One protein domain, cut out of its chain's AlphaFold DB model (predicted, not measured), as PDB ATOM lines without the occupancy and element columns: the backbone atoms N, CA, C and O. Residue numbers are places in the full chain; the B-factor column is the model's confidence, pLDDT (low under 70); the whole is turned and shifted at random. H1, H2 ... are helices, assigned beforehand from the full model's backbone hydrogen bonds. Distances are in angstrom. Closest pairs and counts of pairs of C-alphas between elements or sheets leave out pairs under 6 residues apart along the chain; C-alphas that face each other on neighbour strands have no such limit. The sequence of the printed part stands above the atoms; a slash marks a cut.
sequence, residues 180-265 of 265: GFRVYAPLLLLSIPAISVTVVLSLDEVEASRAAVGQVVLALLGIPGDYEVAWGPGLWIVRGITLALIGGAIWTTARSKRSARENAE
ATOM      1  N   GLY A 180      26.665  47.677  45.962       75.25
ATOM      2  CA  GLY A 180      27.830  47.882  45.086       75.25
ATOM      3  C   GLY A 180      28.968  46.877  45.313       75.25
ATOM      4  O   GLY A 180      29.632  46.475  44.361       75.25
ATOM      5  N   PHE A 181      29.141  46.390  46.548       77.81
ATOM      6  CA  PHE A 181      30.114  45.342  46.870       77.81
ATOM      7  C   PHE A 181      29.833  44.011  46.146       77.81
ATOM      8  O   PHE A 181      30.780  43.370  45.696       77.81
ATOM      9  N   ARG A 182      28.556  43.635  45.939       80.19
ATOM     10  CA  ARG A 182      28.150  42.422  45.191       80.19
ATOM     11  C   ARG A 182      28.490  42.499  43.697       80.19
ATOM     12  O   ARG A 182      28.432  41.485  43.018       80.19
ATOM     13  N   VAL A 183      28.858  43.676  43.190       83.31
ATOM     14  CA  VAL A 183      29.342  43.867  41.814       83.31
ATOM     15  C   VAL A 183      30.860  44.031  41.793       83.31
ATOM     16  O   VAL A 183      31.539  43.399  40.994       83.31
ATOM     17  N   TYR A 184      31.418  44.841  42.695       82.88
ATOM     18  CA  TYR A 184      32.845  45.161  42.680       82.88
ATOM     19  C   TYR A 184      33.742  43.987  43.104       82.88
ATOM     20  O   TYR A 184      34.727  43.694  42.429       82.88
ATOM     21  N   ALA A 185      33.403  43.290  44.194       84.06
ATOM     22  CA  ALA A 185      34.202  42.170  44.695       84.06
ATOM     23  C   ALA A 185      34.388  41.037  43.666       84.06
ATOM     24  O   ALA A 185      35.529  40.625  43.452       84.06
ATOM     25  N   PRO A 186      33.337  40.545  42.975       88.00
ATOM     26  CA  PRO A 186      33.528  39.502  41.973       88.00
ATOM     27  C   PRO A 186      34.283  39.979  40.725       88.00
ATOM     28  O   PRO A 186      35.029  39.193  40.150       88.00
ATOM     29  N   LEU A 187      34.159  41.253  40.325       89.81
ATOM     30  CA  LEU A 187      34.969  41.809  39.231       89.81
ATOM     31  C   LEU A 187      36.459  41.837  39.580       89.81
ATOM     32  O   LEU A 187      37.292  41.525  38.732       89.81
ATOM     33  N   LEU A 188      36.794  42.160  40.831       88.88
ATOM     34  CA  LEU A 188      38.171  42.096  41.313       88.88
ATOM     35  C   LEU A 188      38.696  40.657  41.251       88.88
ATOM     36  O   LEU A 188      39.770  40.433  40.701       88.88
ATOM     37  N   LEU A 189      37.931  39.676  41.735       89.88
ATOM     38  CA  LEU A 189      38.339  38.269  41.671       89.88
ATOM     39  C   LEU A 189      38.541  37.784  40.231       89.88
ATOM     40  O   LEU A 189      39.565  37.166  39.957       89.88
ATOM     41  N   LEU A 190      37.632  38.125  39.310       91.31
ATOM     42  CA  LEU A 190      37.740  37.763  37.889       91.31
ATOM     43  C   LEU A 190      38.901  38.452  37.173       91.31
ATOM     44  O   LEU A 190      39.443  37.909  36.209       91.31
ATOM     45  N   SER A 191      39.299  39.635  37.638       89.31
ATOM     46  CA  SER A 191      40.431  40.344  37.052       89.31
ATOM     47  C   SER A 191      41.750  39.604  37.254       89.31
ATOM     48  O   SER A 191      42.601  39.673  36.378       89.31
ATOM     49  N   ILE A 192      41.907  38.845  38.344       90.12
ATOM     50  CA  ILE A 192      43.139  38.103  38.638       90.12
ATOM     51  C   ILE A 192      43.458  37.093  37.520       90.12
ATOM     52  O   ILE A 192      44.494  37.254  36.877       90.12
ATOM     53  N   PRO A 193      42.605  36.092  37.214       89.19
ATOM     54  CA  PRO A 193      42.887  35.151  36.137       89.19
ATOM     55  C   PRO A 193      42.911  35.830  34.762       89.19
ATOM     56  O   PRO A 193      43.734  35.458  33.932       89.19
ATOM     57  N   ALA A 194      42.070  36.845  34.523       86.25
ATOM     58  CA  ALA A 194      42.062  37.571  33.252       86.25
ATOM     59  C   ALA A 194      43.397  38.284  32.991       86.25
ATOM     60  O   ALA A 194      43.959  38.162  31.903       86.25
ATOM     61  N   ILE A 195      43.929  38.987  33.994       87.31
ATOM     62  CA  ILE A 195      45.231  39.651  33.916       87.31
ATOM     63  C   ILE A 195      46.334  38.606  33.773       87.31
ATOM     64  O   ILE A 195      47.134  38.733  32.856       87.31
ATOM     65  N   SER A 196      46.350  37.559  34.604       85.81
ATOM     66  CA  SER A 196      47.387  36.520  34.546       85.81
ATOM     67  C   SER A 196      47.489  35.876  33.164       85.81
ATOM     68  O   SER A 196      48.575  35.822  32.596       85.81
ATOM     69  N   VAL A 197      46.362  35.443  32.589       85.12
ATOM     70  CA  VAL A 197      46.329  34.829  31.251       85.12
ATOM     71  C   VAL A 197      46.765  35.833  30.188       85.12
ATOM     72  O   VAL A 197      47.592  35.513  29.342       85.12
ATOM     73  N   THR A 198      46.249  37.061  30.248       83.81
ATOM     74  CA  THR A 198      46.584  38.091  29.258       83.81
ATOM     75  C   THR A 198      48.068  38.441  29.305       83.81
ATOM     76  O   THR A 198      48.679  38.586  28.255       83.81
ATOM     77  N   VAL A 199      48.664  38.537  30.496       82.81
ATOM     78  CA  VAL A 199      50.102  38.786  30.675       82.81
ATOM     79  C   VAL A 199      50.930  37.656  30.084       82.81
ATOM     80  O   VAL A 199      51.826  37.942  29.298       82.81
ATOM     81  N   VAL A 200      50.605  36.400  30.409       82.50
ATOM     82  CA  VAL A 200      51.320  35.228  29.879       82.50
ATOM     83  C   VAL A 200      51.255  35.181  28.352       82.50
ATOM     84  O   VAL A 200      52.253  34.899  27.716       82.50
ATOM     85  N   LEU A 201      50.110  35.520  27.755       82.69
ATOM     86  CA  LEU A 201      49.970  35.581  26.296       82.69
ATOM     87  C   LEU A 201      50.640  36.812  25.660       82.69
ATOM     88  O   LEU A 201      50.808  36.852  24.444       82.69
ATOM     89  N   SER A 202      50.947  37.847  26.446       81.19
ATOM     90  CA  SER A 202      51.486  39.118  25.940       81.19
ATOM     91  C   SER A 202      52.999  39.213  25.976       81.19
ATOM     92  O   SER A 202      53.550  40.054  25.263       81.19
ATOM     93  N   LEU A 203      53.648  38.408  26.811       81.75
ATOM     94  CA  LEU A 203      55.091  38.402  26.990       81.75
ATOM     95  C   LEU A 203      55.662  37.135  26.364       81.75
ATOM     96  O   LEU A 203      55.126  36.055  26.597       81.75
ATOM     97  N   ASP A 204      56.721  37.289  25.574       74.75
ATOM     98  CA  ASP A 204      57.504  36.145  25.104       74.75
ATOM     99  C   ASP A 204      58.418  35.627  26.229       74.75
ATOM    100  O   ASP A 204      58.580  36.325  27.234       74.75
ATOM    101  N   GLU A 205      58.962  34.415  26.081       62.88
ATOM    102  CA  GLU A 205      59.742  33.639  27.068       62.88
ATOM    103  C   GLU A 205      60.435  34.471  28.172       62.88
ATOM    104  O   GLU A 205      61.611  34.826  28.103       62.88
ATOM    105  N   VAL A 206      59.713  34.754  29.261       62.25
ATOM    106  CA  VAL A 206      60.312  35.355  30.454       62.25
ATOM    107  C   VAL A 206      60.867  34.221  31.302       62.25
ATOM    108  O   VAL A 206      60.111  33.537  31.998       62.25
ATOM    109  N   GLU A 207      62.186  34.020  31.264       62.41
ATOM    110  CA  GLU A 207      62.851  33.041  32.126       62.41
ATOM    111  C   GLU A 207      62.421  33.239  33.586       62.41
ATOM    112  O   GLU A 207      62.487  34.347  34.133       62.41
ATOM    113  N   ALA A 208      61.987  32.150  34.227       58.44
ATOM    114  CA  ALA A 208      61.481  32.149  35.594       58.44
ATOM    115  C   ALA A 208      62.594  32.490  36.604       58.44
ATOM    116  O   ALA A 208      63.179  31.630  37.260       58.44
ATOM    117  N   SER A 209      62.880  33.780  36.749       66.56
ATOM    118  CA  SER A 209      63.867  34.338  37.668       66.56
ATOM    119  C   SER A 209      63.203  35.331  38.622       66.56
ATOM    120  O   SER A 209      62.121  35.855  38.366       66.56
ATOM    121  N   ARG A 210      63.853  35.664  39.744       60.31
ATOM    122  CA  ARG A 210      63.340  36.725  40.637       60.31
ATOM    123  C   ARG A 210      63.240  38.088  39.936       60.31
ATOM    124  O   ARG A 210      62.441  38.919  40.358       60.31
ATOM    125  N   ALA A 211      64.012  38.302  38.870       68.69
ATOM    126  CA  ALA A 211      63.938  39.497  38.034       68.69
ATOM    127  C   ALA A 211      62.701  39.502  37.116       68.69
ATOM    128  O   ALA A 211      62.216  40.581  36.779       68.69
ATOM    129  N   ALA A 212      62.131  38.333  36.795       70.19
ATOM    130  CA  ALA A 212      60.934  38.199  35.961       70.19
ATOM    131  C   ALA A 212      59.743  38.980  36.520       70.19
ATOM    132  O   ALA A 212      59.038  39.651  35.777       70.19
ATOM    133  N   VAL A 213      59.553  38.972  37.844       76.12
ATOM    134  CA  VAL A 213      58.468  39.734  38.485       76.12
ATOM    135  C   VAL A 213      58.634  41.235  38.234       76.12
ATOM    136  O   VAL A 213      57.661  41.919  37.930       76.12
ATOM    137  N   GLY A 214      59.870  41.742  38.312       75.88
ATOM    138  CA  GLY A 214      60.182  43.134  37.992       75.88
ATOM    139  C   GLY A 214      59.895  43.458  36.528       75.88
ATOM    140  O   GLY A 214      59.216  44.443  36.252       75.88
ATOM    141  N   GLN A 215      60.330  42.598  35.605       77.75
ATOM    142  CA  GLN A 215      60.107  42.777  34.165       77.75
ATOM    143  C   GLN A 215      58.617  42.730  33.793       77.75
ATOM    144  O   GLN A 215      58.145  43.587  33.051       77.75
ATOM    145  N   VAL A 216      57.841  41.816  34.387       78.62
ATOM    146  CA  VAL A 216      56.381  41.759  34.217       78.62
ATOM    147  C   VAL A 216      55.737  43.062  34.691       78.62
ATOM    148  O   VAL A 216      54.919  43.639  33.980       78.62
ATOM    149  N   VAL A 217      56.124  43.577  35.863       79.12
ATOM    150  CA  VAL A 217      55.595  44.853  36.373       79.12
ATOM    151  C   VAL A 217      55.961  46.020  35.450       79.12
ATOM    152  O   VAL A 217      55.103  46.856  35.164       79.12
ATOM    153  N   LEU A 218      57.195  46.073  34.942       81.00
ATOM    154  CA  LEU A 218      57.620  47.101  33.985       81.00
ATOM    155  C   LEU A 218      56.798  47.037  32.688       81.00
ATOM    156  O   LEU A 218      56.298  48.073  32.237       81.00
ATOM    157  N   ALA A 219      56.562  45.839  32.150       79.12
ATOM    158  CA  ALA A 219      55.735  45.628  30.962       79.12
ATOM    159  C   ALA A 219      54.283  46.081  31.163       79.12
ATOM    160  O   ALA A 219      53.707  46.794  30.327       79.12
ATOM    161  N   LEU A 220      53.704  45.751  32.318       80.69
ATOM    162  CA  LEU A 220      52.367  46.198  32.703       80.69
ATOM    163  C   LEU A 220      52.264  47.725  32.753       80.69
ATOM    164  O   LEU A 220      51.283  48.291  32.261       80.69
ATOM    165  N   LEU A 221      53.292  48.398  33.274       81.12
ATOM    166  CA  LEU A 221      53.357  49.859  33.366       81.12
ATOM    167  C   LEU A 221      53.765  50.544  32.051       81.12
ATOM    168  O   LEU A 221      53.612  51.757  31.930       81.12
ATOM    169  N   GLY A 222      54.248  49.788  31.062       78.06
ATOM    170  CA  GLY A 222      54.758  50.336  29.800       78.06
ATOM    171  C   GLY A 222      56.102  51.035  29.944       78.06
ATOM    172  O   GLY A 222      56.433  51.904  29.139       78.06
ATOM    173  N   ILE A 223      56.857  50.672  30.978       84.75
ATOM    174  CA  ILE A 223      58.215  51.153  31.200       84.75
ATOM    175  C   ILE A 223      59.146  50.228  30.412       84.75
ATOM    176  O   ILE A 223      59.011  49.011  30.555       84.75
ATOM    177  N   PRO A 224      60.058  50.752  29.573       79.88
ATOM    178  CA  PRO A 224      60.988  49.914  28.821       79.88
ATOM    179  C   PRO A 224      61.834  49.054  29.770       79.88
ATOM    180  O   PRO A 224      62.279  49.530  30.816       79.88
ATOM    181  N   GLY A 225      62.030  47.792  29.401       79.69
ATOM    182  CA  GLY A 225      62.788  46.794  30.155       79.69
ATOM    183  C   GLY A 225      63.285  45.687  29.228       79.69
ATOM    184  O   GLY A 225      63.123  45.784  28.014       79.69
ATOM    185  N   ASP A 226      63.853  44.632  29.804       80.12
ATOM    186  CA  ASP A 226      64.451  43.508  29.065       80.12
ATOM    187  C   ASP A 226      63.410  42.428  28.716       80.12
ATOM    188  O   ASP A 226      63.711  41.238  28.717       80.12
ATOM    189  N   TYR A 227      62.157  42.830  28.494       79.38
ATOM    190  CA  TYR A 227      61.063  41.933  28.131       79.38
ATOM    191  C   TYR A 227      60.713  42.086  26.653       79.38
ATOM    192  O   TYR A 227      60.704  43.194  26.111       79.38
ATOM    193  N   GLU A 228      60.347  40.978  26.020       82.19
ATOM    194  CA  GLU A 228      59.830  40.970  24.659       82.19
ATOM    195  C   GLU A 228      58.301  40.885  24.671       82.19
ATOM    196  O   GLU A 228      57.688  40.150  25.449       82.19
ATOM    197  N   VAL A 229      57.664  41.712  23.841       83.31
ATOM    198  CA  VAL A 229      56.203  41.809  23.771       83.31
ATOM    199  C   VAL A 229      55.714  41.011  22.574       83.31
ATOM    200  O   VAL A 229      55.714  41.513  21.451       83.31
ATOM    201  N   ALA A 230      55.222  39.803  22.834       85.75
ATOM    202  CA  ALA A 230      54.588  38.958  21.829       85.75
ATOM    203  C   ALA A 230      53.231  39.527  21.374       85.75
ATOM    204  O   ALA A 230      52.893  39.507  20.189       85.75
ATOM    205  N   TRP A 231      52.443  40.089  22.305       85.00
ATOM    206  CA  TRP A 231      51.100  40.602  22.005       85.00
ATOM    207  C   TRP A 231      50.800  41.943  22.693       85.00
ATOM    208  O   TRP A 231      50.205  42.031  23.767       85.00
ATOM    209  N   GLY A 232      51.166  43.036  22.016       84.38
ATOM    210  CA  GLY A 232      50.965  44.412  22.494       84.38
ATOM    211  C   GLY A 232      49.519  44.791  22.869       84.38
ATOM    212  O   GLY A 232      49.328  45.459  23.891       84.38
ATOM    213  N   PRO A 233      48.478  44.378  22.114       87.94
ATOM    214  CA  PRO A 233      47.087  44.620  22.499       87.94
ATOM    215  C   PRO A 233      46.702  44.020  23.858       87.94
ATOM    216  O   PRO A 233      45.899  44.620  24.576       87.94
ATOM    217  N   GLY A 234      47.292  42.890  24.254       82.75
ATOM    218  CA  GLY A 234      47.013  42.270  25.547       82.75
ATOM    219  C   GLY A 234      47.436  43.147  26.725       82.75
ATOM    220  O   GLY A 234      46.660  43.349  27.662       82.75
ATOM    221  N   LEU A 235      48.599  43.801  26.645       85.25
ATOM    222  CA  LEU A 235      49.043  44.747  27.679       85.25
ATOM    223  C   LEU A 235      48.090  45.944  27.826       85.25
ATOM    224  O   LEU A 235      47.849  46.414  28.940       85.25
ATOM    225  N   TRP A 236      47.492  46.416  26.728       86.00
ATOM    226  CA  TRP A 236      46.463  47.459  26.784       86.00
ATOM    227  C   TRP A 236      45.183  46.986  27.470       86.00
ATOM    228  O   TRP A 236      44.608  47.744  28.252       86.00
ATOM    229  N   ILE A 237      44.765  45.738  27.237       83.75
ATOM    230  CA  ILE A 237      43.622  45.134  27.936       83.75
ATOM    231  C   ILE A 237      43.892  45.097  29.442       83.75
ATOM    232  O   ILE A 237      43.052  45.551  30.221       83.75
ATOM    233  N   VAL A 238      45.077  44.645  29.862       85.75
ATOM    234  CA  VAL A 238      45.441  44.601  31.288       85.75
ATOM    235  C   VAL A 238      45.417  45.992  31.920       85.75
ATOM    236  O   VAL A 238      44.845  46.175  33.001       85.75
ATOM    237  N   ARG A 239      45.988  46.995  31.247       86.12
ATOM    238  CA  ARG A 239      45.942  48.393  31.709       86.12
ATOM    239  C   ARG A 239      44.507  48.905  31.804       86.12
ATOM    240  O   ARG A 239      44.157  49.532  32.800       86.12
ATOM    241  N   GLY A 240      43.665  48.598  30.817       85.62
ATOM    242  CA  GLY A 240      42.247  48.954  30.812       85.62
ATOM    243  C   GLY A 240      41.485  48.351  31.992       85.62
ATOM    244  O   GLY A 240      40.791  49.077  32.705       85.62
ATOM    245  N   ILE A 241      41.671  47.052  32.254       85.81
ATOM    246  CA  ILE A 241      41.087  46.365  33.419       85.81
ATOM    247  C   ILE A 241      41.573  47.024  34.716       85.81
ATOM    248  O   ILE A 241      40.768  47.351  35.586       85.81
ATOM    249  N   THR A 242      42.876  47.284  34.827       84.38
ATOM    250  CA  THR A 242      43.486  47.888  36.023       84.38
ATOM    251  C   THR A 242      42.920  49.284  36.298       84.38
ATOM    252  O   THR A 242      42.505  49.582  37.420       84.38
ATOM    253  N   LEU A 243      42.833  50.133  35.271       86.38
ATOM    254  CA  LEU A 243      42.244  51.469  35.374       86.38
ATOM    255  C   LEU A 243      40.756  51.416  35.732       86.38
ATOM    256  O   LEU A 243      40.306  52.209  36.561       86.38
ATOM    257  N   ALA A 244      39.998  50.472  35.167       85.69
ATOM    258  CA  ALA A 244      38.588  50.288  35.495       85.69
ATOM    259  C   ALA A 244      38.387  49.897  36.970       85.69
ATOM    260  O   ALA A 244      37.490  50.429  37.628       85.69
ATOM    261  N   LEU A 245      39.243  49.027  37.516       85.25
ATOM    262  CA  LEU A 245      39.197  48.638  38.929       85.25
ATOM    263  C   LEU A 245      39.521  49.815  39.852       85.25
ATOM    264  O   LEU A 245      38.759  50.091  40.780       85.25
ATOM    265  N   ILE A 246      40.604  50.550  39.575       84.44
ATOM    266  CA  ILE A 246      40.997  51.725  40.369       84.44
ATOM    267  C   ILE A 246      39.904  52.799  40.309       84.44
ATOM    268  O   ILE A 246      39.471  53.306  41.346       84.44
ATOM    269  N   GLY A 247      39.409  53.114  39.110       83.88
ATOM    270  CA  GLY A 247      38.323  54.073  38.914       83.88
ATOM    271  C   GLY A 247      37.045  53.657  39.648       83.88
ATOM    272  O   GLY A 247      36.431  54.477  40.332       83.88
ATOM    273  N   GLY A 248      36.685  52.372  39.590       81.31
ATOM    274  CA  GLY A 248      35.553  51.808  40.326       81.31
ATOM    275  C   GLY A 248      35.715  51.899  41.849       81.31
ATOM    276  O   GLY A 248      34.770  52.270  42.552       81.31
ATOM    277  N   ALA A 249      36.914  51.640  42.375       80.06
ATOM    278  CA  ALA A 249      37.217  51.776  43.802       80.06
ATOM    279  C   ALA A 249      37.090  53.233  44.283       80.06
ATOM    280  O   ALA A 249      36.476  53.518  45.316       80.06
ATOM    281  N   ILE A 250      37.626  54.182  43.512       83.44
ATOM    282  CA  ILE A 250      37.532  55.613  43.827       83.44
ATOM    283  C   ILE A 250      36.070  56.074  43.766       83.44
ATOM    284  O   ILE A 250      35.587  56.755  44.670       83.44
ATOM    285  N   TRP A 251      35.329  55.661  42.739       79.75
ATOM    286  CA  TRP A 251      33.924  56.029  42.580       79.75
ATOM    287  C   TRP A 251      33.048  55.517  43.730       79.75
ATOM    288  O   TRP A 251      32.226  56.254  44.282       79.75
ATOM    289  N   THR A 252      33.223  54.253  44.120       76.75
ATOM    290  CA  THR A 252      32.442  53.638  45.204       76.75
ATOM    291  C   THR A 252      32.729  54.287  46.559       76.75
ATOM    292  O   THR A 252      31.789  54.555  47.312       76.75
ATOM    293  N   THR A 253      33.991  54.624  46.843       77.62
ATOM    294  CA  THR A 253      34.380  55.344  48.068       77.62
ATOM    295  C   THR A 253      33.922  56.805  48.075       77.62
ATOM    296  O   THR A 253      33.529  57.322  49.122       77.62
ATOM    297  N   ALA A 254      33.907  57.482  46.925       79.19
ATOM    298  CA  ALA A 254      33.357  58.833  46.814       79.19
ATOM    299  C   ALA A 254      31.838  58.845  47.062       79.19
ATOM    300  O   ALA A 254      31.324  59.710  47.778       79.19
ATOM    301  N   ARG A 255      31.115  57.854  46.525       76.75
ATOM    302  CA  ARG A 255      29.663  57.727  46.703       76.75
ATOM    303  C   ARG A 255      29.279  57.409  48.148       76.75
ATOM    304  O   ARG A 255      28.343  58.019  48.659       76.75
ATOM    305  N   SER A 256      30.005  56.511  48.817       72.75
ATOM    306  CA  SER A 256      29.730  56.177  50.222       72.75
ATOM    307  C   SER A 256      29.941  57.378  51.151       72.75
ATOM    308  O   SER A 256      29.106  57.629  52.018       72.75
ATOM    309  N   LYS A 257      30.989  58.179  50.917       75.25
ATOM    310  CA  LYS A 257      31.233  59.432  51.653       75.25
ATOM    311  C   LYS A 257      30.120  60.463  51.451       75.25
ATOM    312  O   LYS A 257      29.758  61.149  52.401       75.25
ATOM    313  N   ARG A 258      29.570  60.573  50.237       72.75
ATOM    314  CA  ARG A 258      28.476  61.511  49.936       72.75
ATOM    315  C   ARG A 258      27.180  61.132  50.655       72.75
ATOM    316  O   ARG A 258      26.602  61.982  51.320       72.75
ATOM    317  N   SER A 259      26.784  59.860  50.610       69.06
ATOM    318  CA  SER A 259      25.593  59.384  51.330       69.06
ATOM    319  C   SER A 259      25.743  59.460  52.854       69.06
ATOM    320  O   SER A 259      24.766  59.708  53.549       69.06
ATOM    321  N   ALA A 260      26.956  59.289  53.392       68.62
ATOM    322  CA  ALA A 260      27.209  59.478  54.821       68.62
ATOM    323  C   ALA A 260      27.053  60.943  55.264       68.62
ATOM    324  O   ALA A 260      26.647  61.195  56.392       68.62
ATOM    325  N   ARG A 261      27.359  61.899  54.377       70.88
ATOM    326  CA  ARG A 261      27.221  63.335  54.641       70.88
ATOM    327  C   ARG A 261      25.762  63.796  54.565       70.88
ATOM    328  O   ARG A 261      25.335  64.527  55.440       70.88
ATOM    329  N   GLU A 262      25.001  63.304  53.586       69.75
ATOM    330  CA  GLU A 262      23.560  63.589  53.444       69.75
ATOM    331  C   GLU A 262      22.709  63.015  54.593       69.75
ATOM    332  O   GLU A 262      21.663  63.565  54.896       69.75
ATOM    333  N   ASN A 263      23.146  61.933  55.249       67.19
ATOM    334  CA  ASN A 263      22.452  61.367  56.417       67.19
ATOM    335  C   ASN A 263      22.857  62.018  57.756       67.19
ATOM    336  O   ASN A 263      22.318  61.640  58.797       67.19
ATOM    337  N   ALA A 264      23.859  62.903  57.753       61.94
ATOM    338  CA  ALA A 264      24.357  63.596  58.943       61.94
ATOM    339  C   ALA A 264      23.853  65.048  59.051       61.94
ATOM    340  O   ALA A 264      24.082  65.684  60.081       61.94
ATOM    341  N   GLU A 265      23.206  65.553  57.998       58.41
ATOM    342  CA  GLU A 265      22.491  66.836  57.931       58.41
ATOM    343  C   GLU A 265      20.988  66.614  58.161       58.41
ATOM    344  O   GLU A 265      20.372  67.478  58.826       58.41
TER     345      GLU A 265
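AT A GLANCE: This is residues 180 to 265 of the 265 residues of an uncharacterized protein of Microbacterium esteraromaticum (UniProt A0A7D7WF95). The long helix H3 and the shorter H1 run side by side in opposite directions, and the short H2 makes a corner with H3, its last residues, 219 to 221, meeting residues 235 to 239 near the end where H3 begins. At the far end residues 257 to 265 stick out, lengthening the whole. The printed part has 86 residues, 65 of them in the named helices H1, H2 and H3 in chain order, with no named strand; the class is all helix, and the whole is loose, with a radius of gyration of the C-alphas of 17.2 A and spans of 58 by 24 by 22 A.

HOW THE PARTS SIT: H3, residues 232 to 262, touches H1, residues 181 to 202, at a shallow tilt of 17 degrees, opposite ways; their closest C-alphas, Gly 234 and Ser 202, are 5.5 A apart. H2, residues 210 to 221, touches H3 with residues 219 to 221 alone, only just about perpendicular at 72 degrees; their closest C-alphas, Leu 220 and Leu 235, are 6.2 A apart. H1 and H2 are close but not clearly touching, with closest C-alphas Val 199 and Val 216 7.8 A apart. O i to N i+4 pairs within hydrogen-bond range number 15 of 18 in H1, 7 of 8 in H2 and 26 of 27 in H3.

IN THESE COORDINATES: H3 runs 45.6 A, from C-alpha 232 at (50.965, 44.412, 22.494) to C-alpha 262 at (23.560, 63.589, 53.444). H1, 30.6 A, begins at C-alpha 181 (30.114, 45.342, 46.870) and has a kink of 28 degrees near residue 193. H2 measures 18.0 A.

THE WHOLE: The C-alphas farthest apart, Glu 205 and Glu 265, are 58.7 A apart. The printed part has no cut, and both links are short. pLDDT is under 70 at residues 205 to 211, 259 to 260 and 262 to 265.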